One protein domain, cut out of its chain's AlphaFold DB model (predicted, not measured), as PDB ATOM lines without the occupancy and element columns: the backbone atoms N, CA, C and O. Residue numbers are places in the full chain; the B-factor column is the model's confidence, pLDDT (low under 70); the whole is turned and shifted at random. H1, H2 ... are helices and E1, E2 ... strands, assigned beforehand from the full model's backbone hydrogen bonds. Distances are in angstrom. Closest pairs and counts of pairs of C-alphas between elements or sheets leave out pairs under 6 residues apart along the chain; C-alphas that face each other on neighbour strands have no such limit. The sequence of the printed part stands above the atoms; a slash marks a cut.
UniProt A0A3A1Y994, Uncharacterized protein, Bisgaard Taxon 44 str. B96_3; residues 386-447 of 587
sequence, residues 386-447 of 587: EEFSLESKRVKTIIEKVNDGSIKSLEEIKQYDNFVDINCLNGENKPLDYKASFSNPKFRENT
ATOM      1  N   GLU A 386     -58.415  12.998  30.155       86.50
ATOM      2  CA  GLU A 386     -58.006  13.079  28.752       86.50
ATOM      3  C   GLU A 386     -56.511  12.768  28.594       86.50
ATOM      4  O   GLU A 386     -56.153  11.793  27.932       86.50
ATOM      5  N   GLU A 387     -55.637  13.534  29.247       88.50
ATOM      6  CA  GLU A 387     -54.179  13.418  29.122       88.50
ATOM      7  C   GLU A 387     -53.663  12.058  29.599       88.50
ATOM      8  O   GLU A 387     -52.836  11.433  28.934       88.50
ATOM      9  N   PHE A 388     -54.214  11.537  30.694       89.88
ATOM     10  CA  PHE A 388     -53.896  10.199  31.180       89.88
ATOM     11  C   PHE A 388     -54.285   9.120  30.161       89.88
ATOM     12  O   PHE A 388     -53.526   8.178  29.916       89.88
ATOM     13  N   SER A 389     -55.456   9.255  29.532       88.00
ATOM     14  CA  SER A 389     -55.907   8.325  28.491       88.00
ATOM     15  C   SER A 389     -55.034   8.401  27.238       88.00
ATOM     16  O   SER A 389     -54.781   7.370  26.608       88.00
ATOM     17  N   LEU A 390     -54.570   9.599  26.868       85.81
ATOM     18  CA  LEU A 390     -53.644   9.813  25.755       85.81
ATOM     19  C   LEU A 390     -52.293   9.141  26.029       85.81
ATOM     20  O   LEU A 390     -51.845   8.337  25.213       85.81
ATOM     21  N   GLU A 391     -51.697   9.376  27.199       86.56
ATOM     22  CA  GLU A 391     -50.429   8.749  27.592       86.56
ATOM     23  C   GLU A 391     -50.556   7.224  27.724       86.56
ATOM     24  O   GLU A 391     -49.680   6.477  27.287       86.56
ATOM     25  N   SER A 392     -51.685   6.720  28.231       89.19
ATOM     26  CA  SER A 392     -51.957   5.279  28.273       89.19
ATOM     27  C   SER A 392     -51.989   4.655  26.871       89.19
ATOM     28  O   SER A 392     -51.354   3.622  26.628       89.19
ATOM     29  N   LYS A 393     -52.677   5.301  25.918       89.25
ATOM     30  CA  LYS A 393     -52.694   4.874  24.509       89.25
ATOM     31  C   LYS A 393     -51.298   4.932  23.895       89.25
ATOM     32  O   LYS A 393     -50.898   3.970  23.248       89.25
ATOM     33  N   ARG A 394     -50.548   6.011  24.141       85.88
ATOM     34  CA  ARG A 394     -49.173   6.193  23.662       85.88
ATOM     35  C   ARG A 394     -48.272   5.048  24.112       85.88
ATOM     36  O   ARG A 394     -47.646   4.407  23.273       85.88
ATOM     37  N   VAL A 395     -48.248   4.750  25.410       89.69
ATOM     38  CA  VAL A 395     -47.447   3.652  25.969       89.69
ATOM     39  C   VAL A 395     -47.842   2.313  25.351       89.69
ATOM     40  O   VAL A 395     -46.968   1.543  24.956       89.69
ATOM     41  N   LYS A 396     -49.143   2.049  25.192       90.75
ATOM     42  CA  LYS A 396     -49.622   0.825  24.539       90.75
ATOM     43  C   LYS A 396     -49.125   0.711  23.092       90.75
ATOM     44  O   LYS A 396     -48.590  -0.329  22.722       90.75
ATOM     45  N   THR A 397     -49.247   1.778  22.305       88.62
ATOM     46  CA  THR A 397     -48.790   1.809  20.908       88.62
ATOM     47  C   THR A 397     -47.276   1.640  20.793       88.62
ATOM     48  O   THR A 397     -46.817   0.917  19.915       88.62
ATOM     49  N   ILE A 398     -46.493   2.263  21.678       87.25
ATOM     50  CA  ILE A 398     -45.034   2.084  21.718       87.25
ATOM     51  C   ILE A 398     -44.686   0.612  21.971       87.25
ATOM     52  O   ILE A 398     -43.873   0.041  21.248       87.25
ATOM     53  N   ILE A 399     -45.322  -0.018  22.966       88.81
ATOM     54  CA  ILE A 399     -45.098  -1.434  23.288       88.81
ATOM     55  C   ILE A 399     -45.414  -2.324  22.081       88.81
ATOM     56  O   ILE A 399     -44.631  -3.218  21.769       88.81
ATOM     57  N   GLU A 400     -46.535  -2.078  21.401       89.62
ATOM     58  CA  GLU A 400     -46.929  -2.810  20.191       89.62
ATOM     59  C   GLU A 400     -45.880  -2.649  19.077       89.62
ATOM     60  O   GLU A 400     -45.352  -3.660  18.619       89.62
ATOM     61  N   LYS A 401     -45.490  -1.408  18.740       85.88
ATOM     62  CA  LYS A 401     -44.509  -1.092  17.681       85.88
ATOM     63  C   LYS A 401     -43.108  -1.663  17.924       85.88
ATOM     64  O   LYS A 401     -42.395  -1.997  16.979       85.88
ATOM     65  N   VAL A 402     -42.656  -1.701  19.179       84.19
ATOM     66  CA  VAL A 402     -41.346  -2.286  19.509       84.19
ATOM     67  C   VAL A 402     -41.426  -3.810  19.428       84.19
ATOM     68  O   VAL A 402     -40.531  -4.444  18.877       84.19
ATOM     69  N   ASN A 403     -42.501  -4.410  19.946       86.56
ATOM     70  CA  ASN A 403     -42.618  -5.865  20.054       86.56
ATOM     71  C   ASN A 403     -43.019  -6.564  18.745       86.56
ATOM     72  O   ASN A 403     -42.740  -7.754  18.600       86.56
ATOM     73  N   ASP A 404     -43.669  -5.868  17.811       86.69
ATOM     74  CA  ASP A 404     -44.004  -6.394  16.480       86.69
ATOM     75  C   ASP A 404     -42.868  -6.231  15.448       86.69
ATOM     76  O   ASP A 404     -42.981  -6.714  14.319       86.69
ATOM     77  N   GLY A 405     -41.755  -5.600  15.843       75.56
ATOM     78  CA  GLY A 405     -40.589  -5.374  14.988       75.56
ATOM     79  C   GLY A 405     -40.771  -4.254  13.960       75.56
ATOM     80  O   GLY A 405     -39.992  -4.175  13.003       75.56
ATOM     81  N   SER A 406     -41.779  -3.388  14.127       77.88
ATOM     82  CA  SER A 406     -41.981  -2.210  13.271       77.88
ATOM     83  C   SER A 406     -40.815  -1.226  13.360       77.88
ATOM     84  O   SER A 406     -40.487  -0.574  12.369       77.88
ATOM     85  N   ILE A 407     -40.161  -1.149  14.522       72.56
ATOM     86  CA  ILE A 407     -38.992  -0.299  14.754       72.56
ATOM     87  C   ILE A 407     -37.711  -1.106  14.534       72.56
ATOM     88  O   ILE A 407     -37.494  -2.139  15.164       72.56
ATOM     89  N   LYS A 408     -36.840  -0.619  13.641       69.31
ATOM     90  CA  LYS A 408     -35.657  -1.365  13.167       69.31
ATOM     91  C   LYS A 408     -34.317  -0.763  13.585       69.31
ATOM     92  O   LYS A 408     -33.285  -1.389  13.350       69.31
ATOM     93  N   SER A 409     -34.309   0.437  14.169       74.31
ATOM     94  CA  SER A 409     -33.083   1.136  14.567       74.31
ATOM     95  C   SER A 409     -32.985   1.298  16.085       74.31
ATOM     96  O   SER A 409     -33.977   1.537  16.771       74.31
ATOM     97  N   LEU A 410     -31.767   1.181  16.621       71.50
ATOM     98  CA  LEU A 410     -31.498   1.388  18.047       71.50
ATOM     99  C   LEU A 410     -31.774   2.834  18.483       71.50
ATOM    100  O   LEU A 410     -32.224   3.073  19.600       71.50
ATOM    101  N   GLU A 411     -31.495   3.791  17.604       74.94
ATOM    102  CA  GLU A 411     -31.720   5.218  17.845       74.94
ATOM    103  C   GLU A 411     -33.208   5.517  18.044       74.94
ATOM    104  O   GLU A 411     -33.569   6.175  19.014       74.94
ATOM    105  N   GLU A 412     -34.075   4.953  17.202       74.38
ATOM    106  CA  GLU A 412     -35.528   5.100  17.317       74.38
ATOM    107  C   GLU A 412     -36.079   4.402  18.569       74.38
ATOM    108  O   GLU A 412     -36.958   4.934  19.237       74.38
ATOM    109  N   ILE A 413     -35.520   3.250  18.957       73.69
ATOM    110  CA  ILE A 413     -35.927   2.542  20.182       73.69
ATOM    111  C   ILE A 413     -35.575   3.348  21.436       73.69
ATOM    112  O   ILE A 413     -36.402   3.464  22.340       73.69
ATOM    113  N   LYS A 414     -34.381   3.952  21.486       78.44
ATOM    114  CA  LYS A 414     -33.928   4.765  22.629       78.44
ATOM    115  C   LYS A 414     -34.816   5.980  22.898       78.44
ATOM    116  O   LYS A 414     -34.923   6.388  24.050       78.44
ATOM    117  N   GLN A 415     -35.498   6.516  21.884       82.88
ATOM    118  CA  GLN A 415     -36.451   7.623  22.060       82.88
ATOM    119  C   GLN A 415     -37.617   7.257  22.992       82.88
ATOM    120  O   GLN A 415     -38.251   8.137  23.575       82.88
ATOM    121  N   TYR A 416     -37.890   5.960  23.167       84.56
ATOM    122  CA  TYR A 416     -38.983   5.474  23.996       84.56
ATOM    123  C   TYR A 416     -38.581   5.113  25.431       84.56
ATOM    124  O   TYR A 416     -39.457   4.739  26.216       84.56
ATOM    125  N   ASP A 417     -37.305   5.243  25.811       83.56
ATOM    126  CA  ASP A 417     -36.829   4.801  27.132       83.56
ATOM    127  C   ASP A 417     -37.520   5.546  28.282       83.56
ATOM    128  O   ASP A 417     -37.820   4.955  29.311       83.56
ATOM    129  N   ASN A 418     -37.917   6.804  28.086       85.19
ATOM    130  CA  ASN A 418     -38.670   7.554  29.095       85.19
ATOM    131  C   ASN A 418     -40.121   7.075  29.282       85.19
ATOM    132  O   ASN A 418     -40.790   7.527  30.206       85.19
ATOM    133  N   PHE A 419     -40.632   6.177  28.434       86.06
ATOM    134  CA  PHE A 419     -42.040   5.752  28.427       86.06
ATOM    135  C   PHE A 419     -42.232   4.283  28.808       86.06
ATOM    136  O   PHE A 419     -43.231   3.932  29.436       86.06
ATOM    137  N   VAL A 420     -41.294   3.419  28.422       89.44
ATOM    138  CA  VAL A 420     -41.377   1.960  28.575       89.44
ATOM    139  C   VAL A 420     -40.036   1.393  29.023       89.44
ATOM    140  O   VAL A 420     -38.999   2.028  28.853       89.44
ATOM    141  N   ASP A 421     -40.038   0.187  29.580       90.31
ATOM    142  CA  ASP A 421     -38.798  -0.543  29.848       90.31
ATOM    143  C   ASP A 421     -38.373  -1.307  28.599       90.31
ATOM    144  O   ASP A 421     -39.140  -2.119  28.076       90.31
ATOM    145  N   ILE A 422     -37.159  -1.037  28.122       87.38
ATOM    146  CA  ILE A 422     -36.598  -1.622  26.905       87.38
ATOM    147  C   ILE A 422     -35.538  -2.645  27.303       87.38
ATOM    148  O   ILE A 422     -34.533  -2.308  27.922       87.38
ATOM    149  N   ASN A 423     -35.747  -3.897  26.908       84.25
ATOM    150  CA  ASN A 423     -34.831  -4.998  27.181       84.25
ATOM    151  C   ASN A 423     -34.242  -5.534  25.873       84.25
ATOM    152  O   ASN A 423     -34.985  -5.872  24.950       84.25
ATOM    153  N   CYS A 424     -32.913  -5.644  25.806       76.06
ATOM    154  CA  CYS A 424     -32.218  -6.299  24.698       76.06
ATOM    155  C   CYS A 424     -32.199  -7.819  24.924       76.06
ATOM    156  O   CYS A 424     -31.795  -8.282  25.992       76.06
ATOM    157  N   LEU A 425     -32.643  -8.596  23.937       72.56
ATOM    158  CA  LEU A 425     -32.760 -10.053  24.040       72.56
ATOM    159  C   LEU A 425     -31.493 -10.805  23.608       72.56
ATOM    160  O   LEU A 425     -31.302 -11.940  24.036       72.56
ATOM    161  N   ASN A 426     -30.619 -10.195  22.796       65.81
ATOM    162  CA  ASN A 426     -29.391 -10.826  22.300       65.81
ATOM    163  C   ASN A 426     -28.156  -9.951  22.585       65.81
ATOM    164  O   ASN A 426     -28.114  -8.785  22.206       65.81
ATOM    165  N   GLY A 427     -27.125 -10.529  23.212       56.12
ATOM    166  CA  GLY A 427     -25.835  -9.867  23.431       56.12
ATOM    167  C   GLY A 427     -25.033  -9.669  22.135       56.12
ATOM    168  O   GLY A 427     -25.012 -10.566  21.295       56.12
ATOM    169  N   GLU A 428     -24.413  -8.490  22.027       49.50
ATOM    170  CA  GLU A 428     -23.411  -7.897  21.104       49.50
ATOM    171  C   GLU A 428     -23.219  -8.372  19.638       49.50
ATOM    172  O   GLU A 428     -22.683  -7.596  18.859       49.50
ATOM    173  N   ASN A 429     -23.669  -9.550  19.184       45.88
ATOM    174  CA  ASN A 429     -23.325 -10.103  17.858       45.88
ATOM    175  C   ASN A 429     -24.505 -10.688  17.046       45.88
ATOM    176  O   ASN A 429     -24.312 -11.549  16.185       45.88
ATOM    177  N   LYS A 430     -25.741 -10.237  17.282       51.91
ATOM    178  CA  LYS A 430     -26.930 -10.582  16.470       51.91
ATOM    179  C   LYS A 430     -27.753  -9.328  16.156       51.91
ATOM    180  O   LYS A 430     -27.594  -8.342  16.875       51.91
ATOM    181  N   PRO A 431     -28.617  -9.337  15.115       52.81
ATOM    182  CA  PRO A 431     -29.588  -8.260  14.928       52.81
ATOM    183  C   PRO A 431     -30.323  -8.022  16.253       52.81
ATOM    184  O   PRO A 431     -30.718  -8.973  16.931       52.81
ATOM    185  N   LEU A 432     -30.361  -6.756  16.666       59.53
ATOM    186  CA  LEU A 432     -30.774  -6.347  18.001       59.53
ATOM    187  C   LEU A 432     -32.279  -6.590  18.176       59.53
ATOM    188  O   LEU A 432     -33.099  -5.780  17.751       59.53
ATOM    189  N   ASP A 433     -32.632  -7.711  18.796       71.81
ATOM    190  CA  ASP A 433     -34.007  -8.002  19.189       71.81
ATOM    191  C   ASP A 433     -34.305  -7.260  20.498       71.81
ATOM    192  O   ASP A 433     -33.750  -7.589  21.550       71.81
ATOM    193  N   TYR A 434     -35.183  -6.261  20.442       77.44
ATOM    194  CA  TYR A 434     -35.657  -5.534  21.618       77.44
ATOM    195  C   TYR A 434     -37.068  -5.967  21.996       77.44
ATOM    196  O   TYR A 434     -37.888  -6.303  21.144       77.44
ATOM    197  N   LYS A 435     -37.368  -5.913  23.293       86.19
ATOM    198  CA  LYS A 435     -38.740  -5.954  23.802       86.19
ATOM    199  C   LYS A 435     -39.015  -4.759  24.689       86.19
ATOM    200  O   LYS A 435     -38.217  -4.450  25.571       86.19
ATOM    201  N   ALA A 436     -40.175  -4.151  24.483       89.50
ATOM    202  CA  ALA A 436     -40.724  -3.136  25.363       89.50
ATOM    203  C   ALA A 436     -41.741  -3.759  26.326       89.50
ATOM    204  O   ALA A 436     -42.602  -4.553  25.930       89.50
ATOM    205  N   SER A 437     -41.674  -3.357  27.591       91.88
ATOM    206  CA  SER A 437     -42.659  -3.688  28.619       91.88
ATOM    207  C   SER A 437     -43.140  -2.441  29.349       91.88
ATOM    208  O   SER A 437     -42.450  -1.425  29.424       91.88
ATOM    209  N   PHE A 438     -44.348  -2.525  29.901       94.19
ATOM    210  CA  PHE A 438     -44.919  -1.447  30.695       94.19
ATOM    211  C   PHE A 438     -44.097  -1.197  31.967       94.19
ATOM    212  O   PHE A 438     -43.797  -2.136  32.704       94.19
ATOM    213  N   SER A 439     -43.806   0.075  32.239       94.56
ATOM    214  CA  SER A 439     -43.054   0.519  33.409       94.56
ATOM    215  C   SER A 439     -43.921   1.419  34.282       94.56
ATOM    216  O   SER A 439     -44.214   2.562  33.927       94.56
ATOM    217  N   ASN A 440     -44.334   0.914  35.448       93.38
ATOM    218  CA  ASN A 440     -45.118   1.692  36.414       93.38
ATOM    219  C   ASN A 440     -44.421   3.001  36.844       93.38
ATOM    220  O   ASN A 440     -45.091   4.034  36.858       93.38
ATOM    221  N   PRO A 441     -43.113   3.007  37.187       95.31
ATOM    222  CA  PRO A 441     -42.412   4.232  37.577       95.31
ATOM    223  C   PRO A 441     -42.387   5.286  36.464       95.31
ATOM    224  O   PRO A 441     -42.783   6.424  36.705       95.31
ATOM    225  N   LYS A 442     -42.010   4.900  35.238       92.62
ATOM    226  CA  LYS A 442     -41.956   5.818  34.086       92.62
ATOM    227  C   LYS A 442     -43.341   6.354  33.732       92.62
ATOM    228  O   LYS A 442     -43.505   7.542  33.480       92.62
ATOM    229  N   PHE A 443     -44.365   5.501  33.780       91.44
ATOM    230  CA  PHE A 443     -45.738   5.928  33.526       91.44
ATOM    231  C   PHE A 443     -46.246   6.921  34.579       91.44
ATOM    232  O   PHE A 443     -46.876   7.918  34.227       91.44
ATOM    233  N   ARG A 444     -45.940   6.703  35.865       91.25
ATOM    234  CA  ARG A 444     -46.279   7.653  36.939       91.25
ATOM    235  C   ARG A 444     -45.569   8.990  36.770       91.25
ATOM    236  O   ARG A 444     -46.216  10.018  36.908       91.25
ATOM    237  N   GLU A 445     -44.285   8.984  36.423       89.25
ATOM    238  CA  GLU A 445     -43.546  10.223  36.160       89.25
ATOM    239  C   GLU A 445     -44.126  10.975  34.954       89.25
ATOM    240  O   GLU A 445     -44.317  12.193  34.980       89.25
ATOM    241  N   ASN A 446     -44.514  10.243  33.905       86.25
ATOM    242  CA  ASN A 446     -45.122  10.853  32.731       86.25
ATOM    243  C   ASN A 446     -46.506  11.444  32.999       86.25
ATOM    244  O   ASN A 446     -46.832  12.464  32.393       86.25
ATOM    245  N   THR A 447     -47.262  10.862  33.931       90.06
ATOM    246  CA  THR A 447     -48.632  11.269  34.277       90.06
ATOM    247  C   THR A 447     -48.735  12.159  35.520       90.06
ATOM    248  O   THR A 447     -49.827  12.623  35.843       90.06
TER     249      THR A 447
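This is residues 386 to 447 of the 587 residues of an uncharacterized protein of Bisgaard Taxon 44 str. B96_3 (UniProt A0A3A1Y994). One long helix, H1, runs side by side with a two-stranded hairpin, E1 and E2, mostly alongside E2. The short helix H3 folds back from the end of E2 to the first turns of H1 at one end, while the short helix H2 lies on the way from H1 into E1, and the hairpin's loop, residues 425 to 433, reaches to the other end. The printed part has 62 residues, with three named helices and two named strands in the order H1, H2, E1, E2, H3; the sheet's order is E1 - E2, antiparallel, and the class is mixed, helices and strands. The whole is compact, with a radius of gyration of the C-alphas of 12.1 A, and the C-alphas span 42 by 20 by 16 A.

H1, residues 386 to 403, and E2, residues 434 to 438, have 12 pairs of C-alphas within 8 A; the closest are those of Ile 399 and Ala 436, 5.1 A apart. H1 has 3 such pairs with E1, residues 420 to 424, the closest being Val 395 and Val 420 at 6.8 A. E1 and E2 form a hairpin, antiparallel at 152 degrees between their directions; N 421 and O 437 are within hydrogen-bond range at 2.9 A, as are N 435 and O 423 at 2.9 A. H2, residues 410 to 414, is close to H1 but not clearly touching, with the C-alphas of Val 402 and Ile 413 the closest at 7.3 A. H2 and E2 are only just apart, at 8.2 A. H3, residues 440 to 447, touches H1 with H1's residues 387 to 391 alone; the closest C-alphas are those of Phe 388 and Thr 447, 6.2 A apart. H1 and H3 run opposite ways at a steep tilt of 46 degrees. H2 and H3 are apart. In H1, H2 and H3 every O i to N i+4 pair is within hydrogen-bond range.

H1, Glu 386 to Asn 403, begins with C-alpha 386 at (-58.006, 13.079, 28.752) and is 25.9 A long from first to last C-alpha. H2, Leu 410 to Lys 414, is 6.2 A long. E1, Val 420 to Cys 424, measures 12.9 A and begins with C-alpha 420 at (-41.377, 1.960, 28.575). E2, Tyr 434 to Phe 438, measures 13.6 A. H3, Asn 440 to Thr 447, measures 10.4 A and ends with C-alpha 447 at (-48.632, 11.269, 34.277).

The two C-alphas farthest apart are those of Glu 386 and Asn 429, at 43.1 A. The printed part has no cut and no long link; the links H2 to E1 and E2 to H3 are tight. The mean pLDDT of the printed part is 81.4, and the model's confidence is under 70 at residue 408 and residues 426 to 432.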